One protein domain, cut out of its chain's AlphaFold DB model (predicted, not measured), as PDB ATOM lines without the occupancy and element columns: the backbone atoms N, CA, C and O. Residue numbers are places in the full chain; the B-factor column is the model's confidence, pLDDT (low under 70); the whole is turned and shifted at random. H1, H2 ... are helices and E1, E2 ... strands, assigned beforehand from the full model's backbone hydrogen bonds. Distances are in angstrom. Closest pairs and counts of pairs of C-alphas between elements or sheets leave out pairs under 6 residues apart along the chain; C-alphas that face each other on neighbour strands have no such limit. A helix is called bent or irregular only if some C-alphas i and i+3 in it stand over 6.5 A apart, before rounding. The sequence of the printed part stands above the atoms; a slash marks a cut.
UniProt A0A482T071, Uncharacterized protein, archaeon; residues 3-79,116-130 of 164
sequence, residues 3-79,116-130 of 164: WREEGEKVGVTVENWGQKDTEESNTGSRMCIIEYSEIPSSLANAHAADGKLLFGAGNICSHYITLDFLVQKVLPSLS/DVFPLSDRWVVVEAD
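This is residues 3 to 79 and 116 to 130 of the 164 residues of an uncharacterized protein of archaeon (UniProt A0A482T071). This is a model with little regular structure: an antiparallel hairpin, E1 and E2, lies in the middle of long loops, with short H1 towards one end and H2 at the other. The hairpin's loop sticks out at residues 19 to 26. The printed part has 92 residues, with 25 in two named strands and then two named helices, a mixed class. It is only just loose, close to compact, with a radius of gyration of the C-alphas of 14.8 A and spans of 39 by 32 by 23 A.

Find C-alpha 12 at (-33.574, 45.672, -23.793); from there E1, residues 12 to 16, runs 11.7 A. E2, residues 30 to 34, runs 12.4 A. H1 is residues 41 to 44. H2, residues 67 to 77, runs 14.7 A to C-alpha 77 at (-51.847, 50.616, -10.919).

Look across the hairpin E1 and E2, antiparallel at 144 degrees: N 14 and O 32 are within hydrogen-bond range at 2.9 A. H2 is apart from E1, E2 and H1; H1 is apart from E1. H2 is only just irregular, with C-alphas 72 and 75 6.7 A apart, and has 5 of 7 O i to N i+4 pairs within hydrogen-bond range; H1 is too short for such a pair.

The C-alphas of Gly 51 and Pro 76, the two farthest apart, are 42.0 A apart. Residues 80 to 115 are not printed; C-alphas 79 and 116 are 8.2 A apart across the cut. The links E1 to E2 and H1 to H2 are long. Residues 17 to 29 have pLDDT under 70.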
ATOM      1  N   TRP A   3     -26.922  51.516 -27.753       96.12
ATOM      2  CA  TRP A   3     -26.832  50.234 -28.435       96.12
ATOM      3  C   TRP A   3     -25.929  49.292 -27.627       96.12
ATOM      4  O   TRP A   3     -24.790  49.640 -27.283       96.12
ATOM      5  N   ARG A   4     -26.461  48.133 -27.234       94.12
ATOM      6  CA  ARG A   4     -25.736  47.177 -26.393       94.12
ATOM      7  C   ARG A   4     -24.669  46.430 -27.180       94.12
ATOM      8  O   ARG A   4     -24.824  46.200 -28.380       94.12
ATOM      9  N   GLU A   5     -23.608  46.044 -26.489       91.81
ATOM     10  CA  GLU A   5     -22.587  45.152 -27.038       91.81
ATOM     11  C   GLU A   5     -23.026  43.684 -26.893       91.81
ATOM     12  O   GLU A   5     -23.876  43.342 -26.062       91.81
ATOM     13  N   GLU A   6     -22.465  42.792 -27.711       90.38
ATOM     14  CA  GLU A   6     -22.732  41.356 -27.593       90.38
ATOM     15  C   GLU A   6     -22.370  40.828 -26.198       90.38
ATOM     16  O   GLU A   6     -21.319  41.139 -25.638       90.38
ATOM     17  N   GLY A   7     -23.248  40.000 -25.629       88.00
ATOM     18  CA  GLY A   7     -23.053  39.440 -24.289       88.00
ATOM     19  C   GLY A   7     -23.229  40.433 -23.132       88.00
ATOM     20  O   GLY A   7     -23.104  40.030 -21.971       88.00
ATOM     21  N   GLU A   8     -23.555  41.701 -23.404       90.25
ATOM     22  CA  GLU A   8     -23.788  42.696 -22.364       90.25
ATOM     23  C   GLU A   8     -25.067  42.389 -21.566       90.25
ATOM     24  O   GLU A   8     -26.164  42.206 -22.103       90.25
ATOM     25  N   LYS A   9     -24.923  42.355 -20.237       90.94
ATOM     26  CA  LYS A   9     -26.012  42.080 -19.290       90.94
ATOM     27  C   LYS A   9     -26.762  43.365 -18.955       90.94
ATOM     28  O   LYS A   9     -26.501  43.995 -17.922       90.94
ATOM     29  N   VAL A  10     -27.637  43.761 -19.872       93.31
ATOM     30  CA  VAL A  10     -28.591  44.869 -19.740       93.31
ATOM     31  C   VAL A  10     -29.939  44.456 -20.321       93.31
ATOM     32  O   VAL A  10     -29.983  43.768 -21.348       93.31
ATOM     33  N   GLY A  11     -31.029  44.880 -19.679       94.50
ATOM     34  CA  GLY A  11     -32.358  44.774 -20.266       94.50
ATOM     35  C   GLY A  11     -32.448  45.515 -21.601       94.50
ATOM     36  O   GLY A  11     -31.673  46.434 -21.874       94.50
ATOM     37  N   VAL A  12     -33.379  45.107 -22.453       95.38
ATOM     38  CA  VAL A  12     -33.574  45.672 -23.793       95.38
ATOM     39  C   VAL A  12     -34.955  46.282 -23.904       95.38
ATOM     40  O   VAL A  12     -35.941  45.701 -23.455       95.38
ATOM     41  N   THR A  13     -35.025  47.465 -24.504       94.62
ATOM     42  CA  THR A  13     -36.304  48.100 -24.805       94.62
ATOM     43  C   THR A  13     -36.916  47.414 -26.012       94.62
ATOM     44  O   THR A  13     -36.260  47.284 -27.048       94.62
ATOM     45  N   VAL A  14     -38.165  46.987 -25.882       90.81
ATOM     46  CA  VAL A  14     -38.918  46.368 -26.967       90.81
ATOM     47  C   VAL A  14     -40.290  46.999 -27.085       90.81
ATOM     48  O   VAL A  14     -40.864  47.525 -26.129       90.81
ATOM     49  N   GLU A  15     -40.825  46.912 -28.289       86.81
ATOM     50  CA  GLU A  15     -42.209  47.233 -28.555       86.81
ATOM     51  C   GLU A  15     -43.031  45.945 -28.428       86.81
ATOM     52  O   GLU A  15     -42.908  45.029 -29.242       86.81
ATOM     53  N   ASN A  16     -43.839  45.845 -27.372       70.88
ATOM     54  CA  ASN A  16     -44.759  44.736 -27.190       70.88
ATOM     55  C   ASN A  16     -46.015  44.979 -28.034       70.88
ATOM     56  O   ASN A  16     -46.868  45.819 -27.719       70.88
ATOM     57  N   TRP A  17     -46.125  44.214 -29.112       54.53
ATOM     58  CA  TRP A  17     -47.344  44.060 -29.894       54.53
ATOM     59  C   TRP A  17     -48.238  43.090 -29.129       54.53
ATOM     60  O   TRP A  17     -48.150  41.884 -29.332       54.53
ATOM     61  N   GLY A  18     -49.002  43.624 -28.171       49.50
ATOM     62  CA  GLY A  18     -49.712  42.845 -27.159       49.50
ATOM     63  C   GLY A  18     -50.358  41.559 -27.683       49.50
ATOM     64  O   GLY A  18     -51.003  41.534 -28.732       49.50
ATOM     65  N   GLN A  19     -50.211  40.485 -26.908       41.94
ATOM     66  CA  GLN A  19     -51.022  39.286 -27.053       41.94
ATOM     67  C   GLN A  19     -52.498  39.700 -26.886       41.94
ATOM     68  O   GLN A  19     -52.859  40.338 -25.896       41.94
ATOM     69  N   LYS A  20     -53.334  39.426 -27.899       41.25
ATOM     70  CA  LYS A  20     -54.774  39.742 -27.925       41.25
ATOM     71  C   LYS A  20     -55.543  38.899 -26.894       41.25
ATOM     72  O   LYS A  20     -56.299  38.022 -27.290       41.25
ATOM     73  N   ASP A  21     -55.379  39.152 -25.601       42.22
ATOM     74  CA  ASP A  21     -56.043  38.334 -24.574       42.22
ATOM     75  C   ASP A  21     -57.237  39.014 -23.886       42.22
ATOM     76  O   ASP A  21     -57.830  38.428 -22.989       42.22
ATOM     77  N   THR A  22     -57.688  40.192 -24.340       41.22
ATOM     78  CA  THR A  22     -59.027  40.716 -23.989       41.22
ATOM     79  C   THR A  22     -59.617  41.564 -25.124       41.22
ATOM     80  O   THR A  22     -58.930  42.401 -25.707       41.22
ATOM     81  N   GLU A  23     -60.898  41.350 -25.451       43.06
ATOM     82  CA  GLU A  23     -61.626  41.985 -26.572       43.06
ATOM     83  C   GLU A  23     -61.833  43.512 -26.436       43.06
ATOM     84  O   GLU A  23     -62.385  44.129 -27.344       43.06
ATOM     85  N   GLU A  24     -61.354  44.158 -25.366       42.06
ATOM     86  CA  GLU A  24     -61.628  45.580 -25.095       42.06
ATOM     87  C   GLU A  24     -60.417  46.530 -25.140       42.06
ATOM     88  O   GLU A  24     -60.610  47.744 -25.074       42.06
ATOM     89  N   SER A  25     -59.174  46.067 -25.329       41.69
ATOM     90  CA  SER A  25     -58.031  46.991 -25.431       41.69
ATOM     91  C   SER A  25     -57.564  47.192 -26.874       41.69
ATOM     92  O   SER A  25     -56.594  46.588 -27.325       41.69
ATOM     93  N   ASN A  26     -58.198  48.123 -27.590       42.53
ATOM     94  CA  ASN A  26     -57.652  48.706 -28.823       42.53
ATOM     95  C   ASN A  26     -56.503  49.694 -28.517       42.53
ATOM     96  O   ASN A  26     -56.477  50.820 -29.007       42.53
ATOM     97  N   THR A  27     -55.583  49.318 -27.627       43.41
ATOM     98  CA  THR A  27     -54.444  50.157 -27.246       43.41
ATOM     99  C   THR A  27     -53.242  49.701 -28.045       43.41
ATOM    100  O   THR A  27     -52.915  48.516 -28.001       43.41
ATOM    101  N   GLY A  28     -52.627  50.628 -28.778       54.22
ATOM    102  CA  GLY A  28     -51.456  50.390 -29.614       54.22
ATOM    103  C   GLY A  28     -50.289  49.724 -28.886       54.22
ATOM    104  O   GLY A  28     -50.342  49.409 -27.697       54.22
ATOM    105  N   SER A  29     -49.227  49.492 -29.642       63.53
ATOM    106  CA  SER A  29     -47.990  48.924 -29.135       63.53
ATOM    107  C   SER A  29     -47.539  49.560 -27.812       63.53
ATOM    108  O   SER A  29     -47.518  50.783 -27.646       63.53
ATOM    109  N   ARG A  30     -47.192  48.710 -26.843       81.88
ATOM    110  CA  ARG A  30     -46.745  49.151 -25.517       81.88
ATOM    111  C   ARG A  30     -45.250  48.945 -25.407       81.88
ATOM    112  O   ARG A  30     -44.756  47.854 -25.672       81.88
ATOM    113  N   MET A  31     -44.529  49.978 -24.993       88.38
ATOM    114  CA  MET A  31     -43.115  49.823 -24.685       88.38
ATOM    115  C   MET A  31     -42.954  49.044 -23.383       88.38
ATOM    116  O   MET A  31     -43.628  49.325 -22.390       88.38
ATOM    117  N   CYS A  32     -42.055  48.068 -23.392       91.75
ATOM    118  CA  CYS A  32     -41.581  47.416 -22.183       91.75
ATOM    119  C   CYS A  32     -40.071  47.192 -22.251       91.75
ATOM    120  O   CYS A  32     -39.431  47.359 -23.295       91.75
ATOM    121  N   ILE A  33     -39.502  46.823 -21.110       93.75
ATOM    122  CA  ILE A  33     -38.115  46.397 -21.009       93.75
ATOM    123  C   ILE A  33     -38.120  44.921 -20.647       93.75
ATOM    124  O   ILE A  33     -38.772  44.528 -19.686       93.75
ATOM    125  N   ILE A  34     -37.410  44.116 -21.434       91.94
ATOM    126  CA  ILE A  34     -37.165  42.706 -21.126       91.94
ATOM    127  C   ILE A  34     -35.778  42.621 -20.501       91.94
ATOM    128  O   ILE A  34     -34.797  43.023 -21.133       91.94
ATOM    129  N   GLU A  35     -35.679  42.115 -19.274       91.94
ATOM    130  CA  GLU A  35     -34.396  42.021 -18.577       91.94
ATOM    131  C   GLU A  35     -33.483  40.978 -19.244       91.94
ATOM    132  O   GLU A  35     -33.961  39.992 -19.804       91.94
ATOM    133  N   TYR A  36     -32.153  41.149 -19.196       89.69
ATOM    134  CA  TYR A  36     -31.238  40.263 -19.944       89.69
ATOM    135  C   TYR A  36     -31.391  38.781 -19.571       89.69
ATOM    136  O   TYR A  36     -31.133  37.910 -20.400       89.69
ATOM    137  N   SER A  37     -31.781  38.491 -18.325       86.69
ATOM    138  CA  SER A  37     -32.006  37.132 -17.826       86.69
ATOM    139  C   SER A  37     -33.263  36.473 -18.392       86.69
ATOM    140  O   SER A  37     -33.408  35.260 -18.275       86.69
ATOM    141  N   GLU A  38     -34.158  37.257 -18.987       85.69
ATOM    142  CA  GLU A  38     -35.439  36.819 -19.546       85.69
ATOM    143  C   GLU A  38     -35.379  36.685 -21.077       85.69
ATOM    144  O   GLU A  38     -36.282  36.117 -21.690       85.69
ATOM    145  N   ILE A  39     -34.295  37.149 -21.711       87.19
ATOM    146  CA  ILE A  39     -34.076  37.009 -23.155       87.19
ATOM    147  C   ILE A  39     -33.555  35.592 -23.454       87.19
ATOM    148  O   ILE A  39     -32.502  35.206 -22.934       87.19
ATOM    149  N   PRO A  40     -34.211  34.817 -24.340       88.62
ATOM    150  CA  PRO A  40     -33.685  33.532 -24.787       88.62
ATOM    151  C   PRO A  40     -32.284  33.675 -25.389       88.62
ATOM    152  O   PRO A  40     -32.025  34.580 -26.184       88.62
ATOM    153  N   SER A  41     -31.381  32.744 -25.075       83.19
ATOM    154  CA  SER A  41     -29.992  32.783 -25.561       83.19
ATOM    155  C   SER A  41     -29.882  32.809 -27.091       83.19
ATOM    156  O   SER A  41     -28.978  33.449 -27.623       83.19
ATOM    157  N   SER A  42     -30.827  32.180 -27.796       86.50
ATOM    158  CA  SER A  42     -30.927  32.204 -29.262       86.50
ATOM    159  C   SER A  42     -31.228  33.592 -29.835       86.50
ATOM    160  O   SER A  42     -30.876  33.861 -30.980       86.50
ATOM    161  N   LEU A  43     -31.868  34.467 -29.055       89.50
ATOM    162  CA  LEU A  43     -32.240  35.824 -29.457       89.50
ATOM    163  C   LEU A  43     -31.277  36.884 -28.917       89.50
ATOM    164  O   LEU A  43     -31.170  37.957 -29.506       89.50
ATOM    165  N   ALA A  44     -30.558  36.592 -27.830       88.12
ATOM    166  CA  ALA A  44     -29.676  37.551 -27.169       88.12
ATOM    167  C   ALA A  44     -28.610  38.140 -28.112       88.12
ATOM    168  O   ALA A  44     -28.365  39.344 -28.063       88.12
ATOM    169  N   ASN A  45     -28.056  37.311 -29.004       90.56
ATOM    170  CA  ASN A  45     -27.043  37.699 -29.994       90.56
ATOM    171  C   ASN A  45     -27.566  37.590 -31.442       90.56
ATOM    172  O   ASN A  45     -26.789  37.425 -32.382       90.56
ATOM    173  N   ALA A  46     -28.889  37.601 -31.636       92.25
ATOM    174  CA  ALA A  46     -29.465  37.602 -32.976       92.25
ATOM    175  C   ALA A  46     -29.219  38.957 -33.651       92.25
ATOM    176  O   ALA A  46     -29.309  39.997 -33.000       92.25
ATOM    177  N   HIS A  47     -28.954  38.939 -34.955       94.56
ATOM    178  CA  HIS A  47     -28.660  40.132 -35.746       94.56
ATOM    179  C   HIS A  47     -29.768  40.414 -36.762       94.56
ATOM    180  O   HIS A  47     -30.352  39.491 -37.333       94.56
ATOM    181  N   ALA A  48     -30.048  41.692 -36.986       92.12
ATOM    182  CA  ALA A  48     -30.866  42.173 -38.086       92.12
ATOM    183  C   ALA A  48     -30.055  42.205 -39.398       92.12
ATOM    184  O   ALA A  48     -28.846  41.963 -39.424       92.12
ATOM    185  N   ALA A  49     -30.730  42.502 -40.511       93.94
ATOM    186  CA  ALA A  49     -30.117  42.513 -41.841       93.94
ATOM    187  C   ALA A  49     -29.004  43.568 -42.004       93.94
ATOM    188  O   ALA A  49     -28.145  43.422 -42.869       93.94
ATOM    189  N   ASP A  50     -29.013  44.613 -41.177       92.88
ATOM    190  CA  ASP A  50     -27.992  45.664 -41.141       92.88
ATOM    191  C   ASP A  50     -26.759  45.289 -40.296       92.88
ATOM    192  O   ASP A  50     -25.833  46.088 -40.166       92.88
ATOM    193  N   GLY A  51     -26.732  44.078 -39.727       93.31
ATOM    194  CA  GLY A  51     -25.642  43.590 -38.890       93.31
ATOM    195  C   GLY A  51     -25.671  44.112 -37.454       93.31
ATOM    196  O   GLY A  51     -24.755  43.807 -36.698       93.31
ATOM    197  N   LYS A  52     -26.699  44.864 -37.042       92.50
ATOM    198  CA  LYS A  52     -26.898  45.231 -35.635       92.50
ATOM    199  C   LYS A  52     -27.671  44.146 -34.890       92.50
ATOM    200  O   LYS A  52     -28.418  43.376 -35.488       92.50
ATOM    201  N   LEU A  53     -27.538  44.102 -33.565       94.12
ATOM    202  CA  LEU A  53     -28.352  43.225 -32.719       94.12
ATOM    203  C   LEU A  53     -29.854  43.497 -32.895       94.12
ATOM    204  O   LEU A  53     -30.303  44.627 -32.738       94.12
ATOM    205  N   LEU A  54     -30.642  42.446 -33.129       92.38
ATOM    206  CA  LEU A  54     -32.101  42.525 -33.252       92.38
ATOM    207  C   LEU A  54     -32.734  43.147 -31.998       92.38
ATOM    208  O   LEU A  54     -33.624  43.984 -32.088       92.38
ATOM    209  N   PHE A  55     -32.214  42.774 -30.827       92.12
ATOM    210  CA  PHE A  55     -32.557  43.360 -29.533       92.12
ATOM    211  C   PHE A  55     -31.367  44.169 -29.006       92.12
ATOM    212  O   PHE A  55     -30.685  43.768 -28.062       92.12
ATOM    213  N   GLY A  56     -31.064  45.277 -29.687       94.19
ATOM    214  CA  GLY A  56     -29.897  46.116 -29.409       94.19
ATOM    215  C   GLY A  56     -30.138  47.307 -28.476       94.19
ATOM    216  O   GLY A  56     -29.183  47.806 -27.891       94.19
ATOM    217  N   ALA A  57     -31.384  47.761 -28.304       95.62
ATOM    218  CA  ALA A  57     -31.714  48.972 -27.541       95.62
ATOM    219  C   ALA A  57     -31.551  48.776 -26.018       95.62
ATOM    220  O   ALA A  57     -32.520  48.522 -25.300       95.62
ATOM    221  N   GLY A  58     -30.319  48.884 -25.520       96.75
ATOM    222  CA  GLY A  58     -29.933  48.592 -24.142       96.75
ATOM    223  C   GLY A  58     -30.424  49.628 -23.129       96.75
ATOM    224  O   GLY A  58     -30.150  50.828 -23.232       96.75
ATOM    225  N   ASN A  59     -31.130  49.154 -22.106       97.38
ATOM    226  CA  ASN A  59     -31.556  49.948 -20.965       97.38
ATOM    227  C   ASN A  59     -30.357  50.284 -20.066       97.38
ATOM    228  O   ASN A  59     -29.757  49.402 -19.457       97.38
ATOM    229  N   ILE A  60     -30.057  51.576 -19.941       96.75
ATOM    230  CA  ILE A  60     -28.978  52.097 -19.086       96.75
ATOM    231  C   ILE A  60     -29.487  52.646 -17.748       96.75
ATOM    232  O   ILE A  60     -28.757  53.344 -17.053       96.75
ATOM    233  N   CYS A  61     -30.751  52.373 -17.400       96.12
ATOM    234  CA  CYS A  61     -31.415  52.893 -16.199       96.12
ATOM    235  C   CYS A  61     -31.430  54.431 -16.102       96.12
ATOM    236  O   CYS A  61     -31.416  54.988 -15.008       96.12
ATOM    237  N   SER A  62     -31.483  55.112 -17.252       96.94
ATOM    238  CA  SER A  62     -31.712  56.556 -17.353       96.94
ATOM    239  C   SER A  62     -33.087  56.789 -17.970       96.94
ATOM    240  O   SER A  62     -33.313  56.462 -19.139       96.94
ATOM    241  N   HIS A  63     -34.028  57.280 -17.161       96.69
ATOM    242  CA  HIS A  63     -35.442  57.388 -17.516       96.69
ATOM    243  C   HIS A  63     -35.970  58.790 -17.222       96.69
ATOM    244  O   HIS A  63     -35.654  59.381 -16.193       96.69
ATOM    245  N   TYR A  64     -36.826  59.294 -18.109       96.38
ATOM    246  CA  TYR A  64     -37.592  60.516 -17.890       96.38
ATOM    247  C   TYR A  64     -39.053  60.151 -17.625       96.38
ATOM    248  O   TYR A  64     -39.706  59.531 -18.463       96.38
ATOM    249  N   ILE A  65     -39.558  60.530 -16.452       95.69
ATOM    250  CA  ILE A  65     -40.894  60.172 -15.972       95.69
ATOM    251  C   ILE A  65     -41.588  61.457 -15.523       95.69
ATOM    252  O   ILE A  65     -41.081  62.177 -14.663       95.69
ATOM    253  N   THR A  66     -42.745  61.764 -16.115       97.19
ATOM    254  CA  THR A  66     -43.534  62.937 -15.705       97.19
ATOM    255  C   THR A  66     -44.246  62.675 -14.378       97.19
ATOM    256  O   THR A  66     -44.659  61.547 -14.098       97.19
ATOM    257  N   LEU A  67     -44.433  63.728 -13.577       97.75
ATOM    258  CA  LEU A  67     -45.162  63.623 -12.312       97.75
ATOM    259  C   LEU A  67     -46.612  63.171 -12.530       97.75
ATOM    260  O   LEU A  67     -47.094  62.313 -11.795       97.75
ATOM    261  N   ASP A  68     -47.277  63.691 -13.564       97.50
ATOM    262  CA  ASP A  68     -48.653  63.310 -13.897       97.50
ATOM    263  C   ASP A  68     -48.766  61.816 -14.199       97.50
ATOM    264  O   ASP A  68     -49.656  61.151 -13.677       97.50
ATOM    265  N   PHE A  69     -47.834  61.254 -14.977       95.38
ATOM    266  CA  PHE A  69     -47.807  59.816 -15.235       95.38
ATOM    267  C   PHE A  69     -47.620  59.010 -13.941       95.38
ATOM    268  O   PHE A  69     -48.360  58.054 -13.698       95.38
ATOM    269  N   LEU A  70     -46.690  59.424 -13.075       95.38
ATOM    270  CA  LEU A  70     -46.456  58.756 -11.796       95.38
ATOM    271  C   LEU A  70     -47.719  58.763 -10.916       95.38
ATOM    272  O   LEU A  70     -48.144  57.716 -10.431       95.38
ATOM    273  N   VAL A  71     -48.347  59.926 -10.738       96.50
ATOM    274  CA  VAL A  71     -49.493  60.095  -9.832       96.50
ATOM    275  C   VAL A  71     -50.771  59.479 -10.397       96.50
ATOM    276  O   VAL A  71     -51.519  58.847  -9.658       96.50
ATOM    277  N   GLN A  72     -51.038  59.659 -11.691       95.62
ATOM    278  CA  GLN A  72     -52.323  59.289 -12.290       95.62
ATOM    279  C   GLN A  72     -52.354  57.861 -12.837       95.62
ATOM    280  O   GLN A  72     -53.436  57.287 -12.945       95.62
ATOM    281  N   LYS A  73     -51.203  57.285 -13.210       93.25
ATOM    282  CA  LYS A  73     -51.136  55.946 -13.823       93.25
ATOM    283  C   LYS A  73     -50.394  54.949 -12.948       93.25
ATOM    284  O   LYS A  73     -50.924  53.868 -12.699       93.25
ATOM    285  N   VAL A  74     -49.204  55.309 -12.461       93.50
ATOM    286  CA  VAL A  74     -48.339  54.368 -11.733       93.50
ATOM    287  C   VAL A  74     -48.861  54.080 -10.330       93.50
ATOM    288  O   VAL A  74     -49.097  52.922 -10.020       93.50
ATOM    289  N   LEU A  75     -49.079  55.098  -9.488       93.31
ATOM    290  CA  LEU A  75     -49.515  54.879  -8.099       93.31
ATOM    291  C   LEU A  75     -50.830  54.081  -7.982       93.31
ATOM    292  O   LEU A  75     -50.883  53.191  -7.136       93.31
ATOM    293  N   PRO A  76     -51.869  54.324  -8.809       93.75
ATOM    294  CA  PRO A  76     -53.109  53.548  -8.742       93.75
ATOM    295  C   PRO A  76     -52.996  52.130  -9.319       93.75
ATOM    296  O   PRO A  76     -53.840  51.292  -9.014       93.75
ATOM    297  N   SER A  77     -51.991  51.871 -10.161       89.94
ATOM    298  CA  SER A  77     -51.847  50.616 -10.919       89.94
ATOM    299  C   SER A  77     -50.544  49.884 -10.601       89.94
ATOM    300  O   SER A  77     -50.078  49.082 -11.412       89.94
ATOM    301  N   LEU A  78     -49.913  50.198  -9.465       83.94
ATOM    302  CA  LEU A  78     -48.629  49.615  -9.103       83.94
ATOM    303  C   LEU A  78     -48.811  48.103  -8.958       83.94
ATOM    304  O   LEU A  78     -49.561  47.632  -8.105       83.94
ATOM    305  N   SER A  79     -48.149  47.356  -9.835       76.56
ATOM    306  CA  SER A  79     -48.218  45.903  -9.826       76.56
ATOM    307  C   SER A  79     -47.373  45.343  -8.685       76.56
ATOM    308  O   SER A  79     -46.238  45.767  -8.479       76.56
ATOM    309  N   ASP A 116     -40.999  48.372 -15.006       92.38
ATOM    310  CA  ASP A 116     -42.219  47.560 -15.187       92.38
ATOM    311  C   ASP A 116     -43.483  48.417 -15.307       92.38
ATOM    312  O   ASP A 116     -44.539  47.957 -15.735       92.38
ATOM    313  N   VAL A 117     -43.374  49.698 -14.956       92.25
ATOM    314  CA  VAL A 117     -44.458  50.673 -15.057       92.25
ATOM    315  C   VAL A 117     -44.594  51.256 -16.464       92.25
ATOM    316  O   VAL A 117     -45.621  51.851 -16.773       92.25
ATOM    317  N   PHE A 118     -43.596  51.105 -17.341       92.62
ATOM    318  CA  PHE A 118     -43.598  51.728 -18.673       92.62
ATOM    319  C   PHE A 118     -44.762  51.317 -19.584       92.62
ATOM    320  O   PHE A 118     -45.294  52.205 -20.257       92.62
ATOM    321  N   PRO A 119     -45.253  50.061 -19.555       91.38
ATOM    322  CA  PRO A 119     -46.453  49.674 -20.293       91.38
ATOM    323  C   PRO A 119     -47.726  50.436 -19.893       91.38
ATOM    324  O   PRO A 119     -48.705  50.388 -20.634       91.38
ATOM    325  N   LEU A 120     -47.742  51.126 -18.745       90.81
ATOM    326  CA  LEU A 120     -48.868  51.963 -18.315       90.81
ATOM    327  C   LEU A 120     -48.916  53.317 -19.045       90.81
ATOM    328  O   LEU A 120     -49.897  54.050 -18.902       90.81
ATOM    329  N   SER A 121     -47.848  53.699 -19.755       90.81
ATOM    330  CA  SER A 121     -47.769  55.000 -20.416       90.81
ATOM    331  C   SER A 121     -48.441  54.979 -21.784       90.81
ATOM    332  O   SER A 121     -48.089  54.186 -22.653       90.81
ATOM    333  N   ASP A 122     -49.335  55.941 -22.014       88.19
ATOM    334  CA  ASP A 122     -49.975  56.155 -23.318       88.19
ATOM    335  C   ASP A 122     -49.014  56.794 -24.343       88.19
ATOM    336  O   ASP A 122     -49.282  56.808 -25.543       88.19
ATOM    337  N   ARG A 123     -47.898  57.377 -23.875       90.19
ATOM    338  CA  ARG A 123     -46.887  58.048 -24.707       90.19
ATOM    339  C   ARG A 123     -45.492  57.681 -24.238       90.19
ATOM    340  O   ARG A 123     -45.167  57.835 -23.062       90.19
ATOM    341  N   TRP A 124     -44.644  57.256 -25.159       91.94
ATOM    342  CA  TRP A 124     -43.274  56.873 -24.851       91.94
ATOM    343  C   TRP A 124     -42.336  57.296 -25.977       91.94
ATOM    344  O   TRP A 124     -42.750  57.493 -27.118       91.94
ATOM    345  N   VAL A 125     -41.067  57.468 -25.630       93.56
ATOM    346  CA  VAL A 125     -39.985  57.722 -26.576       93.56
ATOM    347  C   VAL A 125     -38.738  57.014 -26.079       93.56
ATOM    348  O   VAL A 125     -38.501  56.925 -24.873       93.56
ATOM    349  N   VAL A 126     -37.941  56.515 -27.013       94.25
ATOM    350  CA  VAL A 126     -36.623  55.954 -26.738       94.25
ATOM    351  C   VAL A 126     -35.606  56.851 -27.420       94.25
ATOM    352  O   VAL A 126     -35.648  57.028 -28.634       94.25
ATOM    353  N   VAL A 127     -34.707  57.429 -26.629       96.19
ATOM    354  CA  VAL A 127     -33.602  58.246 -27.135       96.19
ATOM    355  C   VAL A 127     -32.333  57.408 -27.075       96.19
ATOM    356  O   VAL A 127     -31.970  56.915 -26.002       96.19
ATOM    357  N   GLU A 128     -31.702  57.201 -28.226       96.94
ATOM    358  CA  GLU A 128     -30.360  56.626 -28.317       96.94
ATOM    359  C   GLU A 128     -29.327  57.700 -27.969       96.94
ATOM    360  O   GLU A 128     -29.373  58.802 -28.511       96.94
ATOM    361  N   ALA A 129     -28.420  57.369 -27.056       97.31
ATOM    362  CA  ALA A 129     -27.271  58.184 -26.695       97.31
ATOM    363  C   ALA A 129     -25.981  57.501 -27.158       97.31
ATOM    364  O   ALA A 129     -25.921  56.272 -27.278       97.31
ATOM    365  N   ASP A 130     -24.931  58.294 -27.368       97.06
ATOM    366  CA  ASP A 130     -23.598  57.747 -27.591       97.06
ATOM    367  C   ASP A 130     -23.091  57.104 -26.290       97.06
ATOM    368  O   ASP A 130     -22.950  57.757 -25.253       97.06
TER     369      ASP A 130